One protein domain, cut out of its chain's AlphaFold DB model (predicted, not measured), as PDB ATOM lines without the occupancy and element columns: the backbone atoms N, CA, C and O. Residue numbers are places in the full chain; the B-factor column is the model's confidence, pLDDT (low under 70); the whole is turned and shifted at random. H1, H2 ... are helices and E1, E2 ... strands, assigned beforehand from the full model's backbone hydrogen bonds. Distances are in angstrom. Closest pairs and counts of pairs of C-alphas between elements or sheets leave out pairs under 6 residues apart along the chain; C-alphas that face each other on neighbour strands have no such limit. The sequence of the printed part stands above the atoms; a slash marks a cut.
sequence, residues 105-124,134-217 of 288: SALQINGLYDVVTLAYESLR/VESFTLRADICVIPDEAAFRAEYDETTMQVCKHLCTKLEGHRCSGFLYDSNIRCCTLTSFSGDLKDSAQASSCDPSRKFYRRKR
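What this domain is: This is residues 105 to 124 and 134 to 217 of the 288 residues of an uncharacterized protein of Capitella teleta (UniProt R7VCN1). Picture a strongly twisted sheet of five strands with one helix, H3, packed on one of its faces, and a small helical arm, H1 and H2, set off to the side of this body beyond H3. The two long links, residues 141 to 152 and 192 to 209, loop out on the side of the sheet away from H3, and residues 118 to 124 of H2 stick out free. The 104 printed residues include three named helices and five named strands, in the order H1, H2, E1, E2, H3, E3, E4, E5; the sheet runs E1, E5, E3, E4, E2, all antiparallel, and the class is mixed, helices and strands. The whole is compact, with a radius of gyration of the C-alphas of 14.4 A, yet elongated, spanning 45 by 28 by 20 A.

How they stand to each other: Start at E3, residues 178 to 182, an inner strand. It forms a hairpin with E4, residues 187 to 191, where N 180 and O 189 are 2.9 A apart, within hydrogen-bond range. On the other side of E3 look for E5, residues 210 to 216, with N 213 and O 179 at 2.8 A. The edge strands are E1, residues 136 to 140, beside E5 with N 138 and O 214 at 2.8 A, and E2, residues 153 to 156, beside E4 with N 156 and O 188 at 2.8 A. H3, residues 161 to 171, is on one face of the sheet, giving two layers, a helix layer and a sheet layer; its closest C-alphas to E4 are those of Cys 164 and Cys 188, 6.1 A. E2, H3 and E3 make a split strand-helix-strand unit, two strands running the same way with E4 between them, and its crossover is right-handed. H2, residues 113 to 124, is close to H3 but not clearly touching, at a steep tilt of 51 degrees, the same way; the closest C-alphas are those of Asp 114 and Gln 162, 7.8 A. H1, residues 105 to 109, is apart from H3. In H1, H2 and H3 every O i to N i+4 pair is within hydrogen-bond range.

Where its parts are: Find C-alpha 105 at (-20.153, 53.038, -8.816), where H1 begins; H2 then runs 16.4 A to C-alpha 124. H3 spans 14.7 A and E5 19.2 A, ending at C-alpha 216, (0.019, 38.348, -28.104).

The domain as a whole: The C-alphas farthest apart are those of Ala 106 and Lys 198, 47.0 A. Residues 125 to 133 are not printed, and C-alphas 124 and 134 are 12.6 A apart. The links E1 to E2 and E4 to E5 are long. The mean pLDDT of the printed part is 78.8; 22 residues are under 70, among them 195 to 205.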
ATOM      1  N   SER A 105     -20.302  53.325 -10.247       83.12
ATOM      2  CA  SER A 105     -20.153  53.038  -8.816       83.12
ATOM      3  C   SER A 105     -21.006  51.846  -8.362       83.12
ATOM      4  O   SER A 105     -20.572  51.048  -7.539       83.12
ATOM      5  N   ALA A 106     -22.216  51.697  -8.911       82.00
ATOM      6  CA  ALA A 106     -23.094  50.577  -8.584       82.00
ATOM      7  C   ALA A 106     -22.592  49.266  -9.206       82.00
ATOM      8  O   ALA A 106     -22.732  48.211  -8.596       82.00
ATOM      9  N   LEU A 107     -21.976  49.318 -10.390       84.19
ATOM     10  CA  LEU A 107     -21.373  48.138 -11.016       84.19
ATOM     11  C   LEU A 107     -20.158  47.627 -10.241       84.19
ATOM     12  O   LEU A 107     -19.997  46.417 -10.096       84.19
ATOM     13  N   GLN A 108     -19.328  48.536  -9.729       80.50
ATOM     14  CA  GLN A 108     -18.130  48.184  -8.972       80.50
ATOM     15  C   GLN A 108     -18.473  47.543  -7.621       80.50
ATOM     16  O   GLN A 108     -17.912  46.506  -7.285       80.50
ATOM     17  N   ILE A 109     -19.445  48.102  -6.887       83.88
ATOM     18  CA  ILE A 109     -19.904  47.547  -5.600       83.88
ATOM     19  C   ILE A 109     -20.491  46.141  -5.777       83.88
ATOM     20  O   ILE A 109     -20.242  45.260  -4.961       83.88
ATOM     21  N   ASN A 110     -21.238  45.917  -6.859       81.06
ATOM     22  CA  ASN A 110     -21.863  44.623  -7.130       81.06
ATOM     23  C   ASN A 110     -20.929  43.622  -7.838       81.06
ATOM     24  O   ASN A 110     -21.371  42.531  -8.185       81.06
ATOM     25  N   GLY A 111     -19.665  43.978  -8.104       80.94
ATOM     26  CA  GLY A 111     -18.723  43.108  -8.821       80.94
ATOM     27  C   GLY A 111     -19.117  42.811 -10.276       80.94
ATOM     28  O   GLY A 111     -18.603  41.876 -10.882       80.94
ATOM     29  N   LEU A 112     -20.027  43.600 -10.855       83.56
ATOM     30  CA  LEU A 112     -20.553  43.418 -12.216       83.56
ATOM     31  C   LEU A 112     -19.798  44.243 -13.265       83.56
ATOM     32  O   LEU A 112     -20.115  44.172 -14.453       83.56
ATOM     33  N   TYR A 113     -18.807  45.027 -12.837       83.00
ATOM     34  CA  TYR A 113     -18.020  45.897 -13.710       83.00
ATOM     35  C   TYR A 113     -17.397  45.136 -14.888       83.00
ATOM     36  O   TYR A 113     -17.497  45.580 -16.032       83.00
ATOM     37  N   ASP A 114     -16.835  43.954 -14.632       78.75
ATOM     38  CA  ASP A 114     -16.175  43.146 -15.659       78.75
ATOM     39  C   ASP A 114     -17.173  42.599 -16.688       78.75
ATOM     40  O   ASP A 114     -16.919  42.663 -17.888       78.75
ATOM     41  N   VAL A 115     -18.340  42.121 -16.243       82.56
ATOM     42  CA  VAL A 115     -19.388  41.584 -17.131       82.56
ATOM     43  C   VAL A 115     -19.918  42.671 -18.062       82.56
ATOM     44  O   VAL A 115     -20.053  42.448 -19.264       82.56
ATOM     45  N   VAL A 116     -20.179  43.862 -17.520       83.56
ATOM     46  CA  VAL A 116     -20.670  44.994 -18.314       83.56
ATOM     47  C   VAL A 116     -19.598  45.500 -19.274       83.56
ATOM     48  O   VAL A 116     -19.910  45.782 -20.428       83.56
ATOM     49  N   THR A 117     -18.337  45.560 -18.843       80.62
ATOM     50  CA  THR A 117     -17.220  45.970 -19.707       80.62
ATOM     51  C   THR A 117     -17.043  44.998 -20.873       80.62
ATOM     52  O   THR A 117     -16.992  45.428 -22.023       80.62
ATOM     53  N   LEU A 118     -17.058  43.688 -20.608       80.69
ATOM     54  CA  LEU A 118     -16.960  42.656 -21.644       80.69
ATOM     55  C   LEU A 118     -18.153  42.677 -22.610       80.69
ATOM     56  O   LEU A 118     -17.976  42.501 -23.815       80.69
ATOM     57  N   ALA A 119     -19.366  42.916 -22.107       76.06
ATOM     58  CA  ALA A 119     -20.552  43.076 -22.944       76.06
ATOM     59  C   ALA A 119     -20.464  44.333 -23.825       76.06
ATOM     60  O   ALA A 119     -20.834  44.307 -24.996       76.06
ATOM     61  N   TYR A 120     -19.934  45.434 -23.295       75.56
ATOM     62  CA  TYR A 120     -19.750  46.665 -24.061       75.56
ATOM     63  C   TYR A 120     -18.681  46.505 -25.150       75.56
ATOM     64  O   TYR A 120     -18.854  46.970 -26.278       75.56
ATOM     65  N   GLU A 121     -17.592  45.800 -24.841       73.25
ATOM     66  CA  GLU A 121     -16.539  45.465 -25.799       73.25
ATOM     67  C   GLU A 121     -17.035  44.518 -26.896       73.25
ATOM     68  O   GLU A 121     -16.736  44.746 -28.068       73.25
ATOM     69  N   SER A 122     -17.841  43.507 -26.560       66.56
ATOM     70  CA  SER A 122     -18.401  42.576 -27.548       66.56
ATOM     71  C   SER A 122     -19.446  43.234 -28.459       66.56
ATOM     72  O   SER A 122     -19.459  42.988 -29.666       66.56
ATOM     73  N   LEU A 123     -20.256  44.158 -27.930       64.94
ATOM     74  CA  LEU A 123     -21.163  44.986 -28.735       64.94
ATOM     75  C   LEU A 123     -20.396  45.952 -29.650       64.94
ATOM     76  O   LEU A 123     -20.785  46.163 -30.799       64.94
ATOM     77  N   ARG A 124     -19.276  46.510 -29.175       60.81
ATOM     78  CA  ARG A 124     -18.379  47.337 -29.995       60.81
ATOM     79  C   ARG A 124     -17.685  46.514 -31.086       60.81
ATOM     80  O   ARG A 124     -17.513  47.015 -32.194       60.81
ATOM     81  N   VAL A 134      -6.785  41.949 -33.142       66.62
ATOM     82  CA  VAL A 134      -7.036  42.217 -31.728       66.62
ATOM     83  C   VAL A 134      -5.887  41.631 -30.921       66.62
ATOM     84  O   VAL A 134      -5.633  40.427 -30.962       66.62
ATOM     85  N   GLU A 135      -5.184  42.489 -30.186       73.06
ATOM     86  CA  GLU A 135      -4.191  42.022 -29.226       73.06
ATOM     87  C   GLU A 135      -4.872  41.168 -28.159       73.06
ATOM     88  O   GLU A 135      -5.918  41.531 -27.621       73.06
ATOM     89  N   SER A 136      -4.279  40.023 -27.844       80.44
ATOM     90  CA  SER A 136      -4.834  39.078 -26.876       80.44
ATOM     91  C   SER A 136      -3.803  38.718 -25.817       80.44
ATOM     92  O   SER A 136      -2.619  39.016 -25.948       80.44
ATOM     93  N   PHE A 137      -4.248  38.079 -24.741       85.56
ATOM     94  CA  PHE A 137      -3.370  37.605 -23.681       85.56
ATOM     95  C   PHE A 137      -3.520  36.099 -23.530       85.56
ATOM     96  O   PHE A 137      -4.633  35.596 -23.388       85.56
ATOM     97  N   THR A 138      -2.400  35.387 -23.533       84.19
ATOM     98  CA  THR A 138      -2.354  33.944 -23.296       84.19
ATOM     99  C   THR A 138      -1.732  33.643 -21.950       84.19
ATOM    100  O   THR A 138      -0.638  34.121 -21.652       84.19
ATOM    101  N   LEU A 139      -2.426  32.825 -21.164       86.50
ATOM    102  CA  LEU A 139      -1.929  32.322 -19.892       86.50
ATOM    103  C   LEU A 139      -0.740  31.379 -20.122       86.50
ATOM    104  O   LEU A 139      -0.815  30.474 -20.952       86.50
ATOM    105  N   ARG A 140       0.332  31.589 -19.362       82.81
ATOM    106  CA  ARG A 140       1.501  30.712 -19.267       82.81
ATOM    107  C   ARG A 140       1.649  30.300 -17.810       82.81
ATOM    108  O   ARG A 140       2.203  31.035 -17.001       82.81
ATOM    109  N   ALA A 141       1.058  29.157 -17.471       75.06
ATOM    110  CA  ALA A 141       1.071  28.616 -16.110       75.06
ATOM    111  C   ALA A 141       2.456  28.087 -15.691       75.06
ATOM    112  O   ALA A 141       2.699  27.853 -14.516       75.06
ATOM    113  N   ASP A 142       3.357  27.925 -16.657       73.75
ATOM    114  CA  ASP A 142       4.750  27.522 -16.489       73.75
ATOM    115  C   ASP A 142       5.666  28.654 -15.989       73.75
ATOM    116  O   ASP A 142       6.823  28.404 -15.666       73.75
ATOM    117  N   ILE A 143       5.166  29.894 -15.914       79.00
ATOM    118  CA  ILE A 143       5.937  31.079 -15.524       79.00
ATOM    119  C   ILE A 143       5.272  31.728 -14.307       79.00
ATOM    120  O   ILE A 143       4.167  32.261 -14.404       79.00
ATOM    121  N   CYS A 144       5.968  31.740 -13.172       78.19
ATOM    122  CA  CYS A 144       5.504  32.399 -11.944       78.19
ATOM    123  C   CYS A 144       6.502  33.400 -11.347       78.19
ATOM    124  O   CYS A 144       6.189  34.060 -10.356       78.19
ATOM    125  N   VAL A 145       7.676  33.555 -11.964       80.94
ATOM    126  CA  VAL A 145       8.685  34.553 -11.595       80.94
ATOM    127  C   VAL A 145       9.147  35.255 -12.868       80.94
ATOM    128  O   VAL A 145       9.405  34.607 -13.881       80.94
ATOM    129  N   ILE A 146       9.218  36.584 -12.821       79.75
ATOM    130  CA  ILE A 146       9.797  37.393 -13.896       79.75
ATOM    131  C   ILE A 146      11.310  37.456 -13.638       79.75
ATOM    132  O   ILE A 146      11.680  37.938 -12.566       79.75
ATOM    133  N   PRO A 147      12.166  36.984 -14.567       76.38
ATOM    134  CA  PRO A 147      13.617  37.081 -14.421       76.38
ATOM    135  C   PRO A 147      14.078  38.536 -14.284       76.38
ATOM    136  O   PRO A 147      13.503  39.430 -14.912       76.38
ATOM    137  N   ASP A 148      15.149  38.765 -13.526       71.31
ATOM    138  CA  ASP A 148      15.709  40.109 -13.301       71.31
ATOM    139  C   ASP A 148      16.278  40.750 -14.580       71.31
ATOM    140  O   ASP A 148      16.438  41.964 -14.663       71.31
ATOM    141  N   GLU A 149      16.509  39.951 -15.621       65.50
ATOM    142  CA  GLU A 149      16.982  40.375 -16.947       65.50
ATOM    143  C   GLU A 149      15.930  41.157 -17.762       65.50
ATOM    144  O   GLU A 149      16.193  41.606 -18.881       65.50
ATOM    145  N   ALA A 150      14.710  41.322 -17.243       65.56
ATOM    146  CA  ALA A 150      13.675  42.090 -17.916       65.56
ATOM    147  C   ALA A 150      13.997  43.598 -17.913       65.56
ATOM    148  O   ALA A 150      13.930  44.263 -16.883       65.56
ATOM    149  N   ALA A 151      14.251  44.166 -19.096       68.00
ATOM    150  CA  ALA A 151      14.581  45.589 -19.276       68.00
ATOM    151  C   ALA A 151      13.506  46.586 -18.781       68.00
ATOM    152  O   ALA A 151      13.791  47.768 -18.605       68.00
ATOM    153  N   PHE A 152      12.258  46.142 -18.603       77.62
ATOM    154  CA  PHE A 152      11.159  46.957 -18.090       77.62
ATOM    155  C   PHE A 152      10.329  46.156 -17.085       77.62
ATOM    156  O   PHE A 152       9.925  45.023 -17.373       77.62
ATOM    157  N   ARG A 153      10.050  46.777 -15.932       83.94
ATOM    158  CA  ARG A 153       9.201  46.248 -14.863       83.94
ATOM    159  C   ARG A 153       8.450  47.391 -14.178       83.94
ATOM    160  O   ARG A 153       9.066  48.395 -13.835       83.94
ATOM    161  N   ALA A 154       7.145  47.232 -13.985       85.00
ATOM    162  CA  ALA A 154       6.304  48.184 -13.259       85.00
ATOM    163  C   ALA A 154       5.272  47.433 -12.414       85.00
ATOM    164  O   ALA A 154       4.686  46.462 -12.892       85.00
ATOM    165  N   GLU A 155       5.060  47.870 -11.177       91.38
ATOM    166  CA  GLU A 155       4.204  47.193 -10.201       91.38
ATOM    167  C   GLU A 155       3.027  48.084  -9.800       91.38
ATOM    168  O   GLU A 155       3.190  49.288  -9.607       91.38
ATOM    169  N   TYR A 156       1.840  47.485  -9.737       88.81
ATOM    170  CA  TYR A 156       0.589  48.160  -9.423       88.81
ATOM    171  C   TYR A 156      -0.219  47.330  -8.427       88.81
ATOM    172  O   TYR A 156      -0.725  46.251  -8.763       88.81
ATOM    173  N   ASP A 157      -0.374  47.866  -7.224       89.62
ATOM    174  CA  ASP A 157      -1.151  47.257  -6.148       89.62
ATOM    175  C   ASP A 157      -2.650  47.555  -6.271       89.62
ATOM    176  O   ASP A 157      -3.064  48.497  -6.947       89.62
ATOM    177  N   GLU A 158      -3.469  46.729  -5.615       88.25
ATOM    178  CA  GLU A 158      -4.935  46.854  -5.567       88.25
ATOM    179  C   GLU A 158      -5.622  46.898  -6.945       88.25
ATOM    180  O   GLU A 158      -6.662  47.530  -7.144       88.25
ATOM    181  N   THR A 159      -5.071  46.184  -7.922       83.81
ATOM    182  CA  THR A 159      -5.597  46.147  -9.289       83.81
ATOM    183  C   THR A 159      -6.306  44.834  -9.602       83.81
ATOM    184  O   THR A 159      -6.178  43.833  -8.900       83.81
ATOM    185  N   THR A 160      -7.093  44.822 -10.679       87.31
ATOM    186  CA  THR A 160      -7.664  43.584 -11.224       87.31
ATOM    187  C   THR A 160      -6.854  43.107 -12.424       87.31
ATOM    188  O   THR A 160      -6.219  43.895 -13.128       87.31
ATOM    189  N   MET A 161      -6.953  41.815 -12.745       86.25
ATOM    190  CA  MET A 161      -6.340  41.245 -13.951       86.25
ATOM    191  C   MET A 161      -6.742  42.006 -15.234       86.25
ATOM    192  O   MET A 161      -5.954  42.106 -16.171       86.25
ATOM    193  N   GLN A 162      -7.964  42.541 -15.319       82.88
ATOM    194  CA  GLN A 162      -8.394  43.307 -16.496       82.88
ATOM    195  C   GLN A 162      -7.740  44.690 -16.543       82.88
ATOM    196  O   GLN A 162      -7.299  45.118 -17.610       82.88
ATOM    197  N   VAL A 163      -7.591  45.347 -15.389       84.88
ATOM    198  CA  VAL A 163      -6.819  46.592 -15.282       84.88
ATOM    199  C   VAL A 163      -5.371  46.348 -15.713       84.88
ATOM    200  O   VAL A 163      -4.858  47.116 -16.518       84.88
ATOM    201  N   CYS A 164      -4.750  45.229 -15.326       88.44
ATOM    202  CA  CYS A 164      -3.423  44.843 -15.826       88.44
ATOM    203  C   CYS A 164      -3.345  44.742 -17.349       88.44
ATOM    204  O   CYS A 164      -2.420  45.267 -17.968       88.44
ATOM    205  N   LYS A 165      -4.318  44.065 -17.972       88.75
ATOM    206  CA  LYS A 165      -4.384  43.955 -19.436       88.75
ATOM    207  C   LYS A 165      -4.513  45.331 -20.076       88.75
ATOM    208  O   LYS A 165      -3.846  45.609 -21.073       88.75
ATOM    209  N   HIS A 166      -5.336  46.201 -19.494       84.44
ATOM    210  CA  HIS A 166      -5.509  47.565 -19.971       84.44
ATOM    211  C   HIS A 166      -4.219  48.385 -19.841       84.44
ATOM    212  O   HIS A 166      -3.773  48.978 -20.820       84.44
ATOM    213  N   LEU A 167      -3.560  48.359 -18.681       85.44
ATOM    214  CA  LEU A 167      -2.291  49.054 -18.451       85.44
ATOM    215  C   LEU A 167      -1.198  48.550 -19.401       85.44
ATOM    216  O   LEU A 167      -0.520  49.349 -20.044       85.44
ATOM    217  N   CYS A 168      -1.092  47.233 -19.579       86.00
ATOM    218  CA  CYS A 168      -0.125  46.631 -20.490       86.00
ATOM    219  C   CYS A 168      -0.380  46.997 -21.960       86.00
ATOM    220  O   CYS A 168       0.574  47.127 -22.720       86.00
ATOM    221  N   THR A 169      -1.638  47.154 -22.388       80.88
ATOM    222  CA  THR A 169      -1.981  47.495 -23.786       80.88
ATOM    223  C   THR A 169      -1.937  48.991 -24.076       80.88
ATOM    224  O   THR A 169      -1.508  49.380 -25.161       80.88
ATOM    225  N   LYS A 170      -2.401  49.831 -23.145       74.31
ATOM    226  CA  LYS A 170      -2.616  51.267 -23.364       74.31
ATOM    227  C   LYS A 170      -1.550  52.151 -22.746       74.31
ATOM    228  O   LYS A 170      -1.093  53.065 -23.419       74.31
ATOM    229  N   LEU A 171      -1.181  51.892 -21.495       67.81
ATOM    230  CA  LEU A 171      -0.275  52.764 -20.749       67.81
ATOM    231  C   LEU A 171       1.184  52.454 -21.102       67.81
ATOM    232  O   LEU A 171       1.935  53.326 -21.515       67.81
ATOM    233  N   GLU A 172       1.544  51.173 -21.047       66.56
ATOM    234  CA  GLU A 172       2.904  50.673 -21.283       66.56
ATOM    235  C   GLU A 172       3.020  49.957 -22.636       66.56
ATOM    236  O   GLU A 172       3.853  49.069 -22.834       66.56
ATOM    237  N   GLY A 173       2.148  50.321 -23.582       64.94
ATOM    238  CA  GLY A 173       1.834  49.570 -24.798       64.94
ATOM    239  C   GLY A 173       3.042  49.052 -25.586       64.94
ATOM    240  O   GLY A 173       3.055  47.889 -25.983       64.94
ATOM    241  N   HIS A 174       4.084  49.852 -25.796       67.56
ATOM    242  CA  HIS A 174       5.257  49.400 -26.557       67.56
ATOM    243  C   HIS A 174       6.251  48.590 -25.711       67.56
ATOM    244  O   HIS A 174       6.915  47.693 -26.236       67.56
ATOM    245  N   ARG A 175       6.288  48.825 -24.392       74.81
ATOM    246  CA  ARG A 175       7.272  48.268 -23.448       74.81
ATOM    247  C   ARG A 175       6.799  46.982 -22.766       74.81
ATOM    248  O   ARG A 175       7.620  46.156 -22.385       74.81
ATOM    249  N   CYS A 176       5.487  46.779 -22.660       84.75
ATOM    250  CA  CYS A 176       4.889  45.617 -22.012       84.75
ATOM    251  C   CYS A 176       4.703  44.445 -22.992       84.75
ATOM    252  O   CYS A 176       3.971  44.539 -23.986       84.75
ATOM    253  N   SER A 177       5.361  43.321 -22.711       86.69
ATOM    254  CA  SER A 177       5.229  42.044 -23.433       86.69
ATOM    255  C   SER A 177       4.388  41.020 -22.668       86.69
ATOM    256  O   SER A 177       3.901  40.052 -23.256       86.69
ATOM    257  N   GLY A 178       4.150  41.254 -21.383       87.88
ATOM    258  CA  GLY A 178       3.280  40.447 -20.545       87.88
ATOM    259  C   GLY A 178       3.201  41.011 -19.136       87.88
ATOM    260  O   GLY A 178       3.823  42.025 -18.822       87.88
ATOM    261  N   PHE A 179       2.424  40.359 -18.286       91.06
ATOM    262  CA  PHE A 179       2.354  40.710 -16.874       91.06
ATOM    263  C   PHE A 179       2.143  39.477 -16.003       91.06
ATOM    264  O   PHE A 179       1.521  38.504 -16.430       91.06
ATOM    265  N   LEU A 180       2.651  39.534 -14.777       91.06
ATOM    266  CA  LEU A 180       2.348  38.586 -13.713       91.06
ATOM    267  C   LEU A 180       1.257  39.194 -12.831       91.06
ATOM    268  O   LEU A 180       1.367  40.349 -12.431       91.06
ATOM    269  N   TYR A 181       0.202  38.437 -12.552       91.88
ATOM    270  CA  TYR A 181      -0.867  38.867 -11.656       91.88
ATOM    271  C   TYR A 181      -1.002  37.899 -10.489       91.88
ATOM    272  O   TYR A 181      -1.096  36.688 -10.705       91.88
ATOM    273  N   ASP A 182      -1.035  38.445  -9.278       90.56
ATOM    274  CA  ASP A 182      -1.255  37.709  -8.039       90.56
ATOM    275  C   ASP A 182      -2.672  37.988  -7.525       90.56
ATOM    276  O   ASP A 182      -3.016  39.113  -7.152       90.56
ATOM    277  N   SER A 183      -3.525  36.960  -7.528       87.12
ATOM    278  CA  SER A 183      -4.919  37.106  -7.109       87.12
ATOM    279  C   SER A 183      -5.108  37.215  -5.597       87.12
ATOM    280  O   SER A 183      -6.156  37.705  -5.178       87.12
ATOM    281  N   ASN A 184      -4.140  36.764  -4.790       87.50
ATOM    282  CA  ASN A 184      -4.242  36.812  -3.331       87.50
ATOM    283  C   ASN A 184      -4.066  38.245  -2.827       87.50
ATOM    284  O   ASN A 184      -4.826  38.696  -1.974       87.50
ATOM    285  N   ILE A 185      -3.098  38.964  -3.399       87.75
ATOM    286  CA  ILE A 185      -2.767  40.343  -3.007       87.75
ATOM    287  C   ILE A 185      -3.267  41.403  -3.997       87.75
ATOM    288  O   ILE A 185      -3.091  42.590  -3.751       87.75
ATOM    289  N   ARG A 186      -3.919  40.997  -5.099       89.44
ATOM    290  CA  ARG A 186      -4.413  41.901  -6.158       89.44
ATOM    291  C   ARG A 186      -3.307  42.802  -6.713       89.44
ATOM    292  O   ARG A 186      -3.514  43.989  -6.948       89.44
ATOM    293  N   CYS A 187      -2.126  42.226  -6.900       91.44
ATOM    294  CA  CYS A 187      -0.954  42.944  -7.379       91.44
ATOM    295  C   CYS A 187      -0.638  42.553  -8.822       91.44
ATOM    296  O   CYS A 187      -0.795  41.398  -9.238       91.44
ATOM    297  N   CYS A 188      -0.199  43.542  -9.588       92.38
ATOM    298  CA  CYS A 188       0.077  43.436 -11.000       92.38
ATOM    299  C   CYS A 188       1.496  43.874 -11.323       92.38
ATOM    300  O   CYS A 188       1.841  45.039 -11.155       92.38
ATOM    301  N   THR A 189       2.296  42.972 -11.880       92.44
ATOM    302  CA  THR A 189       3.653  43.280 -12.329       92.44
ATOM    303  C   THR A 189       3.724  43.229 -13.851       92.44
ATOM    304  O   THR A 189       3.751  42.153 -14.450       92.44
ATOM    305  N   LEU A 190       3.767  44.392 -14.496       90.50
ATOM    306  CA  LEU A 190       3.989  44.526 -15.935       90.50
ATOM    307  C   LEU A 190       5.462  44.303 -16.267       90.50
ATOM    308  O   LEU A 190       6.339  44.700 -15.502       90.50
ATOM    309  N   THR A 191       5.747  43.702 -17.423       87.12
ATOM    310  CA  THR A 191       7.126  43.428 -17.837       87.12
ATOM    311  C   THR A 191       7.325  43.390 -19.355       87.12
ATOM    312  O   THR A 191       6.406  43.068 -20.113       87.12
ATOM    313  N   SER A 192       8.548  43.688 -19.813       84.94
ATOM    314  CA  SER A 192       9.008  43.418 -21.188       84.94
ATOM    315  C   SER A 192       9.362  41.947 -21.443       84.94
ATOM    316  O   SER A 192       9.678  41.564 -22.572       84.94
ATOM    317  N   PHE A 193       9.305  41.088 -20.424       83.38
ATOM    318  CA  PHE A 193       9.570  39.665 -20.576       83.38
ATOM    319  C   PHE A 193       8.472  38.974 -21.406       83.38
ATOM    320  O   PHE A 193       7.285  39.063 -21.100       83.38
ATOM    321  N   SER A 194       8.867  38.272 -22.477       74.12
ATOM    322  CA  SER A 194       7.951  37.554 -23.392       74.12
ATOM    323  C   SER A 194       7.694  36.097 -22.972       74.12
ATOM    324  O   SER A 194       6.749  35.476 -23.464       74.12
ATOM    325  N   GLY A 195       8.515  35.534 -22.075       68.56
ATOM    326  CA  GLY A 195       8.419  34.118 -21.700       68.56
ATOM    327  C   GLY A 195       9.057  33.136 -22.693       68.56
ATOM    328  O   GLY A 195       8.599  31.996 -22.766       68.56
ATOM    329  N   ASP A 196      10.053  33.578 -23.477       64.31
ATOM    330  CA  ASP A 196      10.751  32.786 -24.517       64.31
ATOM    331  C   ASP A 196      12.267  32.613 -24.240       64.31
ATOM    332  O   ASP A 196      13.077  32.631 -25.166       64.31
ATOM    333  N   LEU A 197      12.688  32.484 -22.975       57.50
ATOM    334  CA  LEU A 197      14.079  32.127 -22.651       57.50
ATOM    335  C   LEU A 197      14.254  30.600 -22.679       57.50
ATOM    336  O   LEU A 197      13.443  29.878 -22.092       57.50
ATOM    337  N   LYS A 198      15.323  30.133 -23.344       51.03
ATOM    338  CA  LYS A 198      15.695  28.709 -23.496       51.03
ATOM    339  C   LYS A 198      16.007  28.000 -22.171       51.03
ATOM    340  O   LYS A 198      15.857  26.788 -22.121       51.03
ATOM    341  N   ASP A 199      16.314  28.754 -21.118       52.94
ATOM    342  CA  ASP A 199      16.576  28.256 -19.762       52.94
ATOM    343  C   ASP A 199      15.631  28.914 -18.742       52.94
ATOM    344  O   ASP A 199      16.041  29.381 -17.682       52.94
ATOM    345  N   SER A 200      14.341  29.033 -19.078       50.78
ATOM    346  CA  SER A 200      13.362  29.549 -18.116       50.78
ATOM    347  C   SER A 200      13.263  28.570 -16.949       50.78
ATOM    348  O   SER A 200      12.803  27.446 -17.133       50.78
ATOM    349  N   ALA A 201      13.715  29.008 -15.771       50.88
ATOM    350  CA  ALA A 201      13.603  28.299 -14.507       50.88
ATOM    351  C   ALA A 201      12.181  27.752 -14.338       50.88
ATOM    352  O   ALA A 201      11.238  28.465 -13.993       50.88
ATOM    353  N   GLN A 202      12.043  26.468 -14.634       55.19
ATOM    354  CA  GLN A 202      10.831  25.705 -14.455       55.19
ATOM    355  C   GLN A 202      10.686  25.520 -12.946       55.19
ATOM    356  O   GLN A 202      11.233  24.585 -12.364       55.19
ATOM    357  N   ALA A 203      10.045  26.478 -12.276       53.78
ATOM    358  CA  ALA A 203       9.743  26.333 -10.864       53.78
ATOM    359  C   ALA A 203       8.793  25.138 -10.740       53.78
ATOM    360  O   ALA A 203       7.668  25.167 -11.234       53.78
ATOM    361  N   SER A 204       9.263  24.062 -10.112       55.19
ATOM    362  CA  SER A 204       8.570  22.775  -9.999       55.19
ATOM    363  C   SER A 204       7.253  22.829  -9.207       55.19
ATOM    364  O   SER A 204       6.584  21.811  -9.064       55.19
ATOM    365  N   SER A 205       6.846  24.008  -8.727       67.69
ATOM    366  CA  SER A 205       5.522  24.278  -8.170       67.69
ATOM    367  C   SER A 205       5.250  25.786  -8.195       67.69
ATOM    368  O   SER A 205       5.723  26.527  -7.333       67.69
ATOM    369  N   CYS A 206       4.527  26.265  -9.207       70.25
ATOM    370  CA  CYS A 206       4.010  27.633  -9.210       70.25
ATOM    371  C   CYS A 206       2.762  27.722  -8.317       70.25
ATOM    372  O   CYS A 206       1.872  26.876  -8.412       70.25
ATOM    373  N   ASP A 207       2.676  28.760  -7.479       80.00
ATOM    374  CA  ASP A 207       1.457  29.057  -6.719       80.00
ATOM    375  C   ASP A 207       0.291  29.304  -7.700       80.00
ATOM    376  O   ASP A 207       0.410  30.175  -8.567       80.00
ATOM    377  N   PRO A 208      -0.842  28.582  -7.587       79.25
ATOM    378  CA  PRO A 208      -1.997  28.761  -8.469       79.25
ATOM    379  C   PRO A 208      -2.608  30.173  -8.435       79.25
ATOM    380  O   PRO A 208      -3.350  30.535  -9.357       79.25
ATOM    381  N   SER A 209      -2.320  30.966  -7.399       82.00
ATOM    382  CA  SER A 209      -2.741  32.367  -7.287       82.00
ATOM    383  C   SER A 209      -1.973  33.312  -8.220       82.00
ATOM    384  O   SER A 209      -2.489  34.371  -8.587       82.00
ATOM    385  N   ARG A 210      -0.769  32.915  -8.657       86.50
ATOM    386  CA  ARG A 210       0.112  33.704  -9.522       86.50
ATOM    387  C   ARG A 210       0.031  33.223 -10.955       86.50
ATOM    388  O   ARG A 210       0.320  32.072 -11.270       86.50
ATOM    389  N   LYS A 211      -0.356  34.123 -11.854       88.12
ATOM    390  CA  LYS A 211      -0.603  33.794 -13.261       88.12
ATOM    391  C   LYS A 211       0.110  34.773 -14.171       88.12
ATOM    392  O   LYS A 211      -0.139  35.977 -14.106       88.12
ATOM    393  N   PHE A 212       0.974  34.255 -15.042       89.44
ATOM    394  CA  PHE A 212       1.620  35.059 -16.072       89.44
ATOM    395  C   PHE A 212       0.779  35.094 -17.349       89.44
ATOM    396  O   PHE A 212       0.416  34.063 -17.921       89.44
ATOM    397  N   TYR A 213       0.492  36.299 -17.823       89.31
ATOM    398  CA  TYR A 213      -0.250  36.557 -19.045       89.31
ATOM    399  C   TYR A 213       0.688  37.156 -20.085       89.31
ATOM    400  O   TYR A 213       1.048  38.332 -20.033       89.31
ATOM    401  N   ARG A 214       1.054  36.342 -21.075       87.62
ATOM    402  CA  ARG A 214       1.825  36.783 -22.236       87.62
ATOM    403  C   ARG A 214       0.921  37.566 -23.178       87.62
ATOM    404  O   ARG A 214      -0.102  37.041 -23.620       87.62
ATOM    405  N   ARG A 215       1.317  38.782 -23.550       85.62
ATOM    406  CA  ARG A 215       0.607  39.573 -24.556       85.62
ATOM    407  C   ARG A 215       0.962  39.067 -25.949       85.62
ATOM    408  O   ARG A 215       2.103  39.155 -26.396       85.62
ATOM    409  N   LYS A 216      -0.034  38.559 -26.662       79.56
ATOM    410  CA  LYS A 216       0.019  38.348 -28.104       79.56
ATOM    411  C   LYS A 216      -0.315  39.664 -28.779       79.56
ATOM    412  O   LYS A 216      -1.479  40.050 -28.893       79.56
ATOM    413  N   ARG A 217       0.737  40.354 -29.201       76.50
ATOM    414  CA  ARG A 217       0.596  41.501 -30.089       76.50
ATOM    415  C   ARG A 217       0.090  41.016 -31.433       76.50
ATOM    416  O   ARG A 217       0.362  39.894 -31.862       76.50
TER     417      ARG A 217